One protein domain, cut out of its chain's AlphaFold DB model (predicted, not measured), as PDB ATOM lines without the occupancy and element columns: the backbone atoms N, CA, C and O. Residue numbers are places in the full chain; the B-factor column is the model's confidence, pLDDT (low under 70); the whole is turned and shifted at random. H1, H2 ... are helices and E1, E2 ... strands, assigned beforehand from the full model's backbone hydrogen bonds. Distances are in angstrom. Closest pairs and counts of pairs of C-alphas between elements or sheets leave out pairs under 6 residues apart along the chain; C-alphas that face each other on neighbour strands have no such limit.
ATOM      1  N   GLU A   2     158.239  97.645 106.358       59.69
ATOM      2  CA  GLU A   2     158.770  99.015 106.192       59.69
ATOM      3  C   GLU A   2     157.691 100.084 105.938       59.69
ATOM      4  O   GLU A   2     157.787 101.181 106.493       59.69
ATOM      5  N   ASP A   3     156.624  99.751 105.203       84.06
ATOM      6  CA  ASP A   3     155.552 100.702 104.876       84.06
ATOM      7  C   ASP A   3     154.817 101.223 106.115       84.06
ATOM      8  O   ASP A   3     154.637 102.429 106.270       84.06
ATOM      9  N   ILE A   4     154.487 100.354 107.074       93.38
ATOM     10  CA  ILE A   4     153.801 100.767 108.305       93.38
ATOM     11  C   ILE A   4     154.688 101.660 109.173       93.38
ATOM     12  O   ILE A   4     154.227 102.676 109.694       93.38
ATOM     13  N   LYS A   5     155.982 101.346 109.298       92.94
ATOM     14  CA  LYS A   5     156.923 102.201 110.039       92.94
ATOM     15  C   LYS A   5     157.009 103.598 109.415       92.94
ATOM     16  O   LYS A   5     157.066 104.596 110.142       92.94
ATOM     17  N   LYS A   6     156.989 103.678 108.081       94.69
ATOM     18  CA  LYS A   6     156.957 104.944 107.343       94.69
ATOM     19  C   LYS A   6     155.661 105.713 107.601       94.69
ATOM     20  O   LYS A   6     155.749 106.891 107.940       94.69
ATOM     21  N   ILE A   7     154.501 105.058 107.539       95.75
ATOM     22  CA  ILE A   7     153.194 105.666 107.846       95.75
ATOM     23  C   ILE A   7     153.183 106.249 109.264       95.75
ATOM     24  O   ILE A   7     152.942 107.444 109.431       95.75
ATOM     25  N   LYS A   8     153.560 105.452 110.275       95.69
ATOM     26  CA  LYS A   8     153.673 105.910 111.673       95.69
ATOM     27  C   LYS A   8     154.567 107.147 111.788       95.69
ATOM     28  O   LYS A   8     154.208 108.125 112.434       95.69
ATOM     29  N   THR A   9     155.712 107.132 111.103       95.69
ATOM     30  CA  THR A   9     156.662 108.255 111.097       95.69
ATOM     31  C   THR A   9     156.071 109.514 110.459       95.69
ATOM     32  O   THR A   9     156.280 110.611 110.980       95.69
ATOM     33  N   ILE A  10     155.359 109.378 109.335       96.25
ATOM     34  CA  ILE A  10     154.677 110.490 108.659       96.25
ATOM     35  C   ILE A  10     153.652 111.114 109.609       96.25
ATOM     36  O   ILE A  10     153.715 112.318 109.858       96.25
ATOM     37  N   ILE A  11     152.782 110.289 110.198       97.56
ATOM     38  CA  ILE A  11     151.735 110.744 111.116       97.56
ATOM     39  C   ILE A  11     152.343 111.466 112.326       97.56
ATOM     40  O   ILE A  11     151.986 112.610 112.605       97.56
ATOM     41  N   SER A  12     153.319 110.853 113.008       96.94
ATOM     42  CA  SER A  12     153.959 111.467 114.179       96.94
ATOM     43  C   SER A  12     154.630 112.805 113.853       96.94
ATOM     44  O   SER A  12     154.590 113.726 114.668       96.94
ATOM     45  N   LYS A  13     155.242 112.944 112.668       97.25
ATOM     46  CA  LYS A  13     155.860 114.208 112.235       97.25
ATOM     47  C   LYS A  13     154.825 115.301 111.989       97.25
ATOM     48  O   LYS A  13     155.065 116.438 112.393       97.25
ATOM     49  N   ILE A  14     153.711 114.966 111.339       97.94
ATOM     50  CA  ILE A  14     152.635 115.919 111.055       97.94
ATOM     51  C   ILE A  14     151.980 116.385 112.357       97.94
ATOM     52  O   ILE A  14     151.974 117.590 112.603       97.94
ATOM     53  N   ASN A  15     151.570 115.464 113.241       98.12
ATOM     54  CA  ASN A  15     151.006 115.823 114.550       98.12
ATOM     55  C   ASN A  15     151.961 116.719 115.348       98.12
ATOM     56  O   ASN A  15     151.568 117.789 115.804       98.12
ATOM     57  N   ARG A  16     153.250 116.352 115.432       97.81
ATOM     58  CA  ARG A  16     154.256 117.158 116.141       97.81
ATOM     59  C   ARG A  16     154.378 118.575 115.576       97.81
ATOM     60  O   ARG A  16     154.669 119.502 116.328       97.81
ATOM     61  N   LYS A  17     154.207 118.751 114.263       97.81
ATOM     62  CA  LYS A  17     154.251 120.069 113.624       97.81
ATOM     63  C   LYS A  17     152.991 120.882 113.934       97.81
ATOM     64  O   LYS A  17     153.131 122.050 114.285       97.81
ATOM     65  N   CYS A  18     151.811 120.257 113.907       97.81
ATOM     66  CA  CYS A  18     150.560 120.870 114.365       97.81
ATOM     67  C   CYS A  18     150.657 121.334 115.823       97.81
ATOM     68  O   CYS A  18     150.307 122.471 116.122       97.81
ATOM     69  N   ASP A  19     151.195 120.496 116.713       97.12
ATOM     70  CA  ASP A  19     151.337 120.815 118.139       97.12
ATOM     71  C   ASP A  19     152.351 121.931 118.386       97.12
ATOM     72  O   ASP A  19     152.093 122.854 119.152       97.12
ATOM     73  N   LYS A  20     153.507 121.874 117.712       97.38
ATOM     74  CA  LYS A  20     154.570 122.871 117.882       97.38
ATOM     75  C   LYS A  20     154.153 124.256 117.388       97.38
ATOM     76  O   LYS A  20     154.547 125.253 117.985       97.38
ATOM     77  N   GLU A  21     153.442 124.316 116.267       97.06
ATOM     78  CA  GLU A  21     153.048 125.577 115.629       97.06
ATOM     79  C   GLU A  21     151.633 126.026 116.030       97.06
ATOM     80  O   GLU A  21     151.234 127.127 115.673       97.06
ATOM     81  N   HIS A  22     150.899 125.197 116.780       96.62
ATOM     82  CA  HIS A  22     149.495 125.387 117.148       96.62
ATOM     83  C   HIS A  22     148.586 125.699 115.944       96.62
ATOM     84  O   HIS A  22     147.806 126.648 115.947       96.62
ATOM     85  N   ILE A  23     148.689 124.876 114.902       98.00
ATOM     86  CA  ILE A  23     147.935 125.021 113.648       98.00
ATOM     87  C   ILE A  23     147.221 123.722 113.270       98.00
ATOM     88  O   ILE A  23     147.532 122.650 113.797       98.00
ATOM     89  N   SER A  24     146.277 123.829 112.337       98.38
ATOM     90  CA  SER A  24     145.508 122.697 111.819       98.38
ATOM     91  C   SER A  24     146.367 121.732 110.983       98.38
ATOM     92  O   SER A  24     147.481 122.060 110.552       98.38
ATOM     93  N   LEU A  25     145.849 120.522 110.727       98.38
ATOM     94  CA  LEU A  25     146.468 119.587 109.777       98.38
ATOM     95  C   LEU A  25     146.527 120.211 108.377       98.38
ATOM     96  O   LEU A  25     147.551 120.117 107.702       98.38
ATOM     97  N   TYR A  26     145.451 120.889 107.971       98.38
ATOM     98  CA  TYR A  26     145.352 121.574 106.687       98.38
ATOM     99  C   TYR A  26     146.479 122.597 106.487       98.38
ATOM    100  O   TYR A  26     147.173 122.563 105.470       98.38
ATOM    101  N   ASP A  27     146.745 123.443 107.485       98.38
ATOM    102  CA  ASP A  27     147.805 124.457 107.406       98.38
ATOM    103  C   ASP A  27     149.204 123.839 107.304       98.38
ATOM    104  O   ASP A  27     150.060 124.330 106.559       98.38
ATOM    105  N   VAL A  28     149.453 122.739 108.027       98.31
ATOM    106  CA  VAL A  28     150.716 121.996 107.916       98.31
ATOM    107  C   VAL A  28     150.897 121.437 106.508       98.31
ATOM    108  O   VAL A  28     151.987 121.571 105.945       98.31
ATOM    109  N   LEU A  29     149.860 120.814 105.947       98.19
ATOM    110  CA  LEU A  29     149.910 120.222 104.612       98.19
ATOM    111  C   LEU A  29     150.091 121.289 103.524       98.19
ATOM    112  O   LEU A  29     150.947 121.124 102.653       98.19
ATOM    113  N   ASN A  30     149.407 122.429 103.644       97.44
ATOM    114  CA  ASN A  30     149.583 123.569 102.744       97.44
ATOM    115  C   ASN A  30     151.012 124.117 102.768       97.44
ATOM    116  O   ASN A  30     151.601 124.338 101.711       97.44
ATOM    117  N   LYS A  31     151.625 124.260 103.954       97.25
ATOM    118  CA  LYS A  31     153.045 124.647 104.085       97.25
ATOM    119  C   LYS A  31     154.005 123.659 103.414       97.25
ATOM    120  O   LYS A  31     155.129 124.031 103.090       97.25
ATOM    121  N   LEU A  32     153.594 122.402 103.252       96.31
ATOM    122  CA  LEU A  32     154.356 121.358 102.563       96.31
ATOM    123  C   LEU A  32     153.978 121.225 101.078       96.31
ATOM    124  O   LEU A  32     154.576 120.402 100.390       96.31
ATOM    125  N   ASN A  33     153.023 122.021 100.585       97.50
ATOM    126  CA  ASN A  33     152.444 121.912  99.247       97.50
ATOM    127  C   ASN A  33     151.872 120.507  98.952       97.50
ATOM    128  O   ASN A  33     152.054 119.945  97.870       97.50
ATOM    129  N   ILE A  34     151.209 119.913  99.950       97.50
ATOM    130  CA  ILE A  34     150.573 118.593  99.878       97.50
ATOM    131  C   ILE A  34     149.065 118.782 100.052       97.50
ATOM    132  O   ILE A  34     148.628 119.462 100.972       97.50
ATOM    133  N   SER A  35     148.258 118.171  99.185       96.88
ATOM    134  CA  SER A  35     146.802 118.143  99.367       96.88
ATOM    135  C   SER A  35     146.392 117.094 100.404       96.88
ATOM    136  O   SER A  35     147.100 116.104 100.601       96.88
ATOM    137  N   ILE A  36     145.211 117.258 101.013       97.50
ATOM    138  CA  ILE A  36     144.631 116.262 101.934       97.50
ATOM    139  C   ILE A  36     144.610 114.870 101.280       97.50
ATOM    140  O   ILE A  36     145.041 113.901 101.895       97.50
ATOM    141  N   PHE A  37     144.201 114.777 100.012       95.25
ATOM    142  CA  PHE A  37     144.126 113.508  99.278       95.25
ATOM    143  C   PHE A  37     145.481 112.814  99.151       95.25
ATOM    144  O   PHE A  37     145.621 111.670  99.572       95.25
ATOM    145  N   LYS A  38     146.506 113.533  98.675       96.06
ATOM    146  CA  LYS A  38     147.863 112.977  98.547       96.06
ATOM    147  C   LYS A  38     148.434 112.556  99.897       96.06
ATOM    148  O   LYS A  38     149.188 111.591  99.979       96.06
ATOM    149  N   PHE A  39     148.105 113.294 100.956       97.88
ATOM    150  CA  PHE A  39     148.500 112.926 102.307       97.88
ATOM    151  C   PHE A  39     147.822 111.628 102.765       97.88
ATOM    152  O   PHE A  39     148.515 110.733 103.243       97.88
ATOM    153  N   LEU A  40     146.503 111.513 102.587       97.44
ATOM    154  CA  LEU A  40     145.735 110.319 102.946       97.44
ATOM    155  C   LEU A  40     146.213 109.082 102.172       97.44
ATOM    156  O   LEU A  40     146.454 108.042 102.783       97.44
ATOM    157  N   GLU A  41     146.452 109.203 100.865       95.31
ATOM    158  CA  GLU A  41     147.060 108.142 100.045       95.31
ATOM    159  C   GLU A  41     148.430 107.718 100.596       95.31
ATOM    160  O   GLU A  41     148.718 106.528 100.733       95.31
ATOM    161  N   ALA A  42     149.269 108.685 100.990       95.19
ATOM    162  CA  ALA A  42     150.592 108.415 101.551       95.19
ATOM    163  C   ALA A  42     150.553 107.699 102.914       95.19
ATOM    164  O   ALA A  42     151.540 107.055 103.283       95.19
ATOM    165  N   ILE A  43     149.444 107.801 103.653       95.75
ATOM    166  CA  ILE A  43     149.212 107.055 104.897       95.75
ATOM    167  C   ILE A  43     148.332 105.808 104.703       95.75
ATOM    168  O   ILE A  43     147.962 105.171 105.686       95.75
ATOM    169  N   GLY A  44     148.056 105.420 103.453       93.56
ATOM    170  CA  GLY A  44     147.445 104.136 103.106       93.56
ATOM    171  C   GLY A  44     145.945 104.163 102.810       93.56
ATOM    172  O   GLY A  44     145.358 103.091 102.679       93.56
ATOM    173  N   PHE A  45     145.318 105.335 102.683       94.69
ATOM    174  CA  PHE A  45     143.924 105.440 102.244       94.69
ATOM    175  C   PHE A  45     143.795 105.111 100.748       94.69
ATOM    176  O   PHE A  45     144.554 105.638  99.937       94.69
ATOM    177  N   LYS A  46     142.847 104.238 100.381       90.75
ATOM    178  CA  LYS A  46     142.700 103.702  99.008       90.75
ATOM    179  C   LYS A  46     141.292 103.834  98.419       90.75
ATOM    180  O   LYS A  46     141.056 103.334  97.325       90.75
ATOM    181  N   PHE A  47     140.355 104.442  99.142       90.69
ATOM    182  CA  PHE A  47     138.977 104.564  98.671       90.69
ATOM    183  C   PHE A  47     138.806 105.782  97.775       90.69
ATOM    184  O   PHE A  47     139.531 106.770  97.892       90.69
ATOM    185  N   GLU A  48     137.810 105.710  96.897       89.50
ATOM    186  CA  GLU A  48     137.441 106.835  96.052       89.50
ATOM    187  C   GLU A  48     136.875 107.990  96.880       89.50
ATOM    188  O   GLU A  48     136.074 107.810  97.802       89.50
ATOM    189  N   PHE A  49     137.288 109.198  96.516       87.19
ATOM    190  CA  PHE A  49     136.787 110.425  97.110       87.19
ATOM    191  C   PHE A  49     135.478 110.844  96.443       87.19
ATOM    192  O   PHE A  49     135.391 110.929  95.220       87.19
ATOM    193  N   ASN A  50     134.475 111.174  97.254       86.50
ATOM    194  CA  ASN A  50     133.238 111.810  96.803       86.50
ATOM    195  C   ASN A  50     133.059 113.176  97.481       86.50
ATOM    196  O   ASN A  50     133.772 113.511  98.426       86.50
ATOM    197  N   GLU A  51     132.107 113.974  96.998       88.62
ATOM    198  CA  GLU A  51     131.879 115.340  97.488       88.62
ATOM    199  C   GLU A  51     131.616 115.398  99.002       88.62
ATOM    200  O   GLU A  51     132.221 116.206  99.707       88.62
ATOM    201  N   ASN A  52     130.791 114.488  99.528       87.12
ATOM    202  CA  ASN A  52     130.465 114.437 100.956       87.12
ATOM    203  C   ASN A  52     131.693 114.111 101.817       87.12
ATOM    204  O   ASN A  52     131.923 114.760 102.843       87.12
ATOM    205  N   LEU A  53     132.503 113.137 101.392       91.19
ATOM    206  CA  LEU A  53     133.754 112.787 102.059       91.19
ATOM    207  C   LEU A  53     134.746 113.956 101.999       91.19
ATOM    208  O   LEU A  53     135.374 114.272 103.005       91.19
ATOM    209  N   ASN A  54     134.846 114.641 100.859       93.31
ATOM    210  CA  ASN A  54     135.737 115.789 100.686       93.31
ATOM    211  C   ASN A  54     135.378 116.938 101.629       93.31
ATOM    212  O   ASN A  54     136.256 117.462 102.313       93.31
ATOM    213  N   ASN A  55     134.092 117.287 101.705       94.75
ATOM    214  CA  ASN A  55     133.600 118.328 102.606       94.75
ATOM    215  C   ASN A  55     133.861 117.958 104.072       94.75
ATOM    216  O   ASN A  55     134.363 118.779 104.840       94.75
ATOM    217  N   SER A  56     133.603 116.698 104.430       94.94
ATOM    218  CA  SER A  56     133.848 116.162 105.771       94.94
ATOM    219  C   SER A  56     135.328 116.221 106.162       94.94
ATOM    220  O   SER A  56     135.677 116.675 107.250       94.94
ATOM    221  N   LEU A  57     136.220 115.792 105.267       97.19
ATOM    222  CA  LEU A  57     137.660 115.825 105.499       97.19
ATOM    223  C   LEU A  57     138.195 117.253 105.560       97.19
ATOM    224  O   LEU A  57     139.077 117.522 106.368       97.19
ATOM    225  N   LEU A  58     137.672 118.171 104.747       97.56
ATOM    226  CA  LEU A  58     138.067 119.574 104.800       97.56
ATOM    227  C   LEU A  58     137.662 120.218 106.132       97.56
ATOM    228  O   LEU A  58     138.501 120.877 106.748       97.56
ATOM    229  N   GLU A  59     136.424 120.000 106.595       97.56
ATOM    230  CA  GLU A  59     135.955 120.455 107.916       97.56
ATOM    231  C   GLU A  59     136.885 119.918 109.014       97.56
ATOM    232  O   GLU A  59     137.437 120.686 109.806       97.56
ATOM    233  N   LEU A  60     137.142 118.606 108.992       97.50
ATOM    234  CA  LEU A  60     137.962 117.926 109.985       97.50
ATOM    235  C   LEU A  60     139.424 118.401 109.967       97.50
ATOM    236  O   LEU A  60     139.967 118.745 111.011       97.50
ATOM    237  N   PHE A  61     140.080 118.474 108.808       98.31
ATOM    238  CA  PHE A  61     141.494 118.869 108.714       98.31
ATOM    239  C   PHE A  61     141.733 120.347 109.026       98.31
ATOM    240  O   PHE A  61     142.860 120.703 109.379       98.31
ATOM    241  N   SER A  62     140.706 121.188 108.891       98.25
ATOM    242  CA  SER A  62     140.780 122.624 109.179       98.25
ATOM    243  C   SER A  62     140.625 122.938 110.669       98.25
ATOM    244  O   SER A  62     141.066 123.996 111.119       98.25
ATOM    245  N   ALA A  63     140.036 122.036 111.459       98.12
ATOM    246  CA  ALA A  63     139.941 122.218 112.901       98.12
ATOM    247  C   ALA A  63     141.320 122.084 113.577       98.12
ATOM    248  O   ALA A  63     142.086 121.146 113.343       98.12
ATOM    249  N   VAL A  64     141.656 123.061 114.426       97.69
ATOM    250  CA  VAL A  64     142.986 123.186 115.055       97.69
ATOM    251  C   VAL A  64     143.270 122.049 116.042       97.69
ATOM    252  O   VAL A  64     144.426 121.656 116.215       97.69
ATOM    253  N   ASP A  65     142.234 121.500 116.677       97.38
ATOM    254  CA  ASP A  65     142.339 120.389 117.626       97.38
ATOM    255  C   ASP A  65     142.414 119.009 116.957       97.38
ATOM    256  O   ASP A  65     142.658 118.018 117.642       97.38
ATOM    257  N   THR A  66     142.256 118.921 115.635       98.38
ATOM    258  CA  THR A  66     142.247 117.635 114.935       98.38
ATOM    259  C   THR A  66     143.605 116.957 114.962       98.38
ATOM    260  O   THR A  66     144.612 117.548 114.562       98.38
ATOM    261  N   ARG A  67     143.647 115.688 115.372       97.62
ATOM    262  CA  ARG A  67     144.871 114.872 115.376       97.62
ATOM    263  C   ARG A  67     144.633 113.489 114.804       97.62
ATOM    264  O   ARG A  67     143.508 113.001 114.771       97.62
ATOM    265  N   ILE A  68     145.724 112.881 114.349       98.19
ATOM    266  CA  ILE A  68     145.724 111.541 113.769       98.19
ATOM    267  C   ILE A  68     146.261 110.550 114.805       98.19
ATOM    268  O   ILE A  68     147.417 110.649 115.217       98.19
ATOM    269  N   ASN A  69     145.447 109.582 115.196       96.75
ATOM    270  CA  ASN A  69     145.781 108.511 116.119       96.75
ATOM    271  C   ASN A  69     145.938 107.182 115.370       96.75
ATOM    272  O   ASN A  69     145.332 106.941 114.329       96.75
ATOM    273  N   PHE A  70     146.780 106.308 115.912       95.56
ATOM    274  CA  PHE A  70     146.950 104.936 115.443       95.56
ATOM    275  C   PHE A  70     147.451 104.072 116.604       95.56
ATOM    276  O   PHE A  70     148.098 104.573 117.528       95.56
ATOM    277  N   ASN A  71     147.201 102.763 116.544       93.62
ATOM    278  CA  ASN A  71     147.752 101.815 117.510       93.62
ATOM    279  C   ASN A  71     149.294 101.777 117.400       93.62
ATOM    280  O   ASN A  71     149.816 101.437 116.334       93.62
ATOM    281  N   PRO A  72     150.076 102.059 118.463       90.62
ATOM    282  CA  PRO A  72     151.537 101.971 118.404       90.62
ATOM    283  C   PRO A  72     152.046 100.586 117.984       90.62
ATOM    284  O   PRO A  72     153.082 100.492 117.319       90.62
ATOM    285  N   ALA A  73     151.291  99.531 118.305       92.81
ATOM    286  CA  ALA A  73     151.569  98.153 117.916       92.81
ATOM    287  C   ALA A  73     151.067  97.792 116.506       92.81
ATOM    288  O   ALA A  73     151.269  96.662 116.092       92.81
ATOM    289  N   MET A  74     150.480  98.732 115.750       92.81
ATOM    290  CA  MET A  74     149.941  98.483 114.406       92.81
ATOM    291  C   MET A  74     150.962  97.787 113.502       92.81
ATOM    292  O   MET A  74     152.077  98.296 113.331       92.81
ATOM    293  N   GLU A  75     150.579  96.671 112.892       91.38
ATOM    294  CA  GLU A  75     151.467  95.877 112.029       91.38
ATOM    295  C   GLU A  75     151.056  95.922 110.559       91.38
ATOM    296  O   GLU A  75     151.911  95.775 109.680       91.38
ATOM    297  N   ASN A  76     149.768  96.141 110.288       90.81
ATOM    298  CA  ASN A  76     149.201  96.205 108.946       90.81
ATOM    299  C   ASN A  76     147.869  96.977 108.955       90.81
ATOM    300  O   ASN A  76     147.179  97.025 109.965       90.81
ATOM    301  N   LEU A  77     147.482  97.532 107.808       91.12
ATOM    302  CA  LEU A  77     146.198  98.227 107.648       91.12
ATOM    303  C   LEU A  77     145.049  97.284 107.257       91.12
ATOM    304  O   LEU A  77     143.998  97.758 106.859       91.12
ATOM    305  N   ASP A  78     145.205  95.962 107.317       88.75
ATOM    306  CA  ASP A  78     144.083  95.031 107.111       88.75
ATOM    307  C   ASP A  78     143.339  94.721 108.419       88.75
ATOM    308  O   ASP A  78     142.175  94.299 108.378       88.75
ATOM    309  N   SER A  79     144.007  94.896 109.563       87.19
ATOM    310  CA  SER A  79     143.468  94.675 110.911       87.19
ATOM    311  C   SER A  79     143.518  95.902 111.818       87.19
ATOM    312  O   SER A  79     142.706  95.984 112.735       87.19
ATOM    313  N   ASP A  80     144.455  96.824 111.599       92.88
ATOM    314  CA  ASP A  80     144.549  98.064 112.368       92.88
ATOM    315  C   ASP A  80     143.943  99.241 111.601       92.88
ATOM    316  O   ASP A  80     143.933  99.273 110.368       92.88
ATOM    317  N   GLU A  81     143.483 100.238 112.352       93.56
ATOM    318  CA  GLU A  81     142.868 101.453 111.829       93.56
ATOM    319  C   GLU A  81     143.717 102.688 112.139       93.56
ATOM    320  O   GLU A  81     144.392 102.782 113.172       93.56
ATOM    321  N   ILE A  82     143.654 103.654 111.224       97.44
ATOM    322  CA  ILE A  82     144.081 105.029 111.462       97.44
ATOM    323  C   ILE A  82     142.830 105.847 111.749       97.44
ATOM    324  O   ILE A  82     141.850 105.767 111.014       97.44
ATOM    325  N   GLU A  83     142.897 106.662 112.791       97.94
ATOM    326  CA  GLU A  83     141.819 107.531 113.239       97.94
ATOM    327  C   GLU A  83     142.254 108.993 113.120       97.94
ATOM    328  O   GLU A  83     143.375 109.346 113.466       97.94
ATOM    329  N   ILE A  84     141.377 109.864 112.640       98.38
ATOM    330  CA  ILE A  84     141.545 111.313 112.589       98.38
ATOM    331  C   ILE A  84     140.354 111.905 113.328       98.38
ATOM    332  O   ILE A  84     139.214 111.701 112.921       98.38
ATOM    333  N   TYR A  85     140.603 112.613 114.421       97.75
ATOM    334  CA  TYR A  85     139.547 113.006 115.351       97.75
ATOM    335  C   TYR A  85     139.678 114.464 115.786       97.75
ATOM    336  O   TYR A  85     140.782 114.926 116.077       97.75
ATOM    337  N   SER A  86     138.534 115.152 115.874       97.69
ATOM    338  CA  SER A  86     138.369 116.460 116.514       97.69
ATOM    339  C   SER A  86     137.339 116.370 117.631       97.69
ATOM    340  O   SER A  86     136.185 115.986 117.416       97.69
ATOM    341  N   SER A  87     137.745 116.811 118.818       94.56
ATOM    342  CA  SER A  87     136.859 116.963 119.970       94.56
ATOM    343  C   SER A  87     135.882 118.124 119.825       94.56
ATOM    344  O   SER A  87     134.731 118.002 120.234       94.56
ATOM    345  N   ASN A  88     136.303 119.234 119.217       94.25
ATOM    346  CA  ASN A  88     135.441 120.401 119.043       94.25
ATOM    347  C   ASN A  88     134.309 120.116 118.052       94.25
ATOM    348  O   ASN A  88     133.172 120.533 118.270       94.25
TER     349      ASN A  88
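Overview. This is residues 2 to 88 of the 216 residues of an uncharacterized protein of Firmicutes bacterium CAG:460 (UniProt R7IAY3). The long helix H1 runs alongside a small two-stranded hairpin, E1 and E2, with E1 next to it; at one end of this pair the short helix H2 crosses between H1 and the last turns of H4, which reaches away past the end of E2. The short helix H3 folds back from H2 on the helix side, away from the hairpin. The printed part has 87 residues, with four named helices and then two named strands along the chain, H1 H2 H3 H4 E1 E2; the sheet has the order E1 - E2, antiparallel, and the class is mostly helix. The whole is compact, with a radius of gyration of the C-alphas of 12.6 A, and rounded, spanning 32 by 29 by 26 A.

Arrangement. H1, residues 2 to 21, touches H2, residues 25 to 31, with its residues 14 to 18 alone. Their closest C-alphas are those of Cys 18 and Leu 25, 6.3 A apart, and their lines are about perpendicular at 88 degrees. H3, residues 36 to 42, and H2 only just touch, and only at the corner by their link, with 3 pairs of C-alphas within 8 A; the closest are those of Leu 29 and Ile 36, 7.1 A. H1 and H3 are close but not clearly touching, with the C-alphas of Ile 7 and Ala 42 closest at 7.3 A; they run opposite ways at a shallow tilt of 34 degrees, only just short of steep. H4, residues 51 to 62, touches H2 with its residues 58 to 62 alone, about perpendicular at 82 degrees; the closest C-alphas are those of Tyr 26 and Phe 61, 5.1 A. H3 and H4 only just touch, with 3 pairs of C-alphas within 8 A, those of Ile 36 and Leu 57 closest at 7.8 A. The helix packing is mostly crossed, with no touching pair at a shallow tilt. E1, residues 67 to 70, and E2, residues 82 to 86, form an antiparallel hairpin at 151 degrees; N 69 and O 83, 2.7 A, and N 83 and O 69, 2.9 A, are within hydrogen-bond range. The closest C-alphas of H1 and E1 are those of Asn 15 and Arg 67, 6.3 A; those of H4 and E2 are Leu 60 and Ser 86, 6.7 A. H1 and H4 are apart, and H3 is apart from both strands. In H1, H2, H3 and H4 every O i to N i+4 pair is within hydrogen-bond range.

Along the chain. H1 begins at C-alpha 2 at (158.770, 99.015, 106.192) and is 28.8 A long. H2 measures 10.1 A, H3 9.9 A and H4 16.4 A, with C-alpha 51 at (131.879, 115.340, 97.488). E1 measures 10.2 A and E2 13.7 A, ending at C-alpha 86 at (138.369, 116.460, 116.514).

Size, cuts and confidence. The two C-alphas farthest apart are those of Glu 2 and Asn 88, 34.2 A. The printed part has no cut. The link from E1 to E2, 11 residues, is long; H3 to H4 is short, and the others are tight. The mean pLDDT of the printed part is 94.8, and residue 2 is under 70.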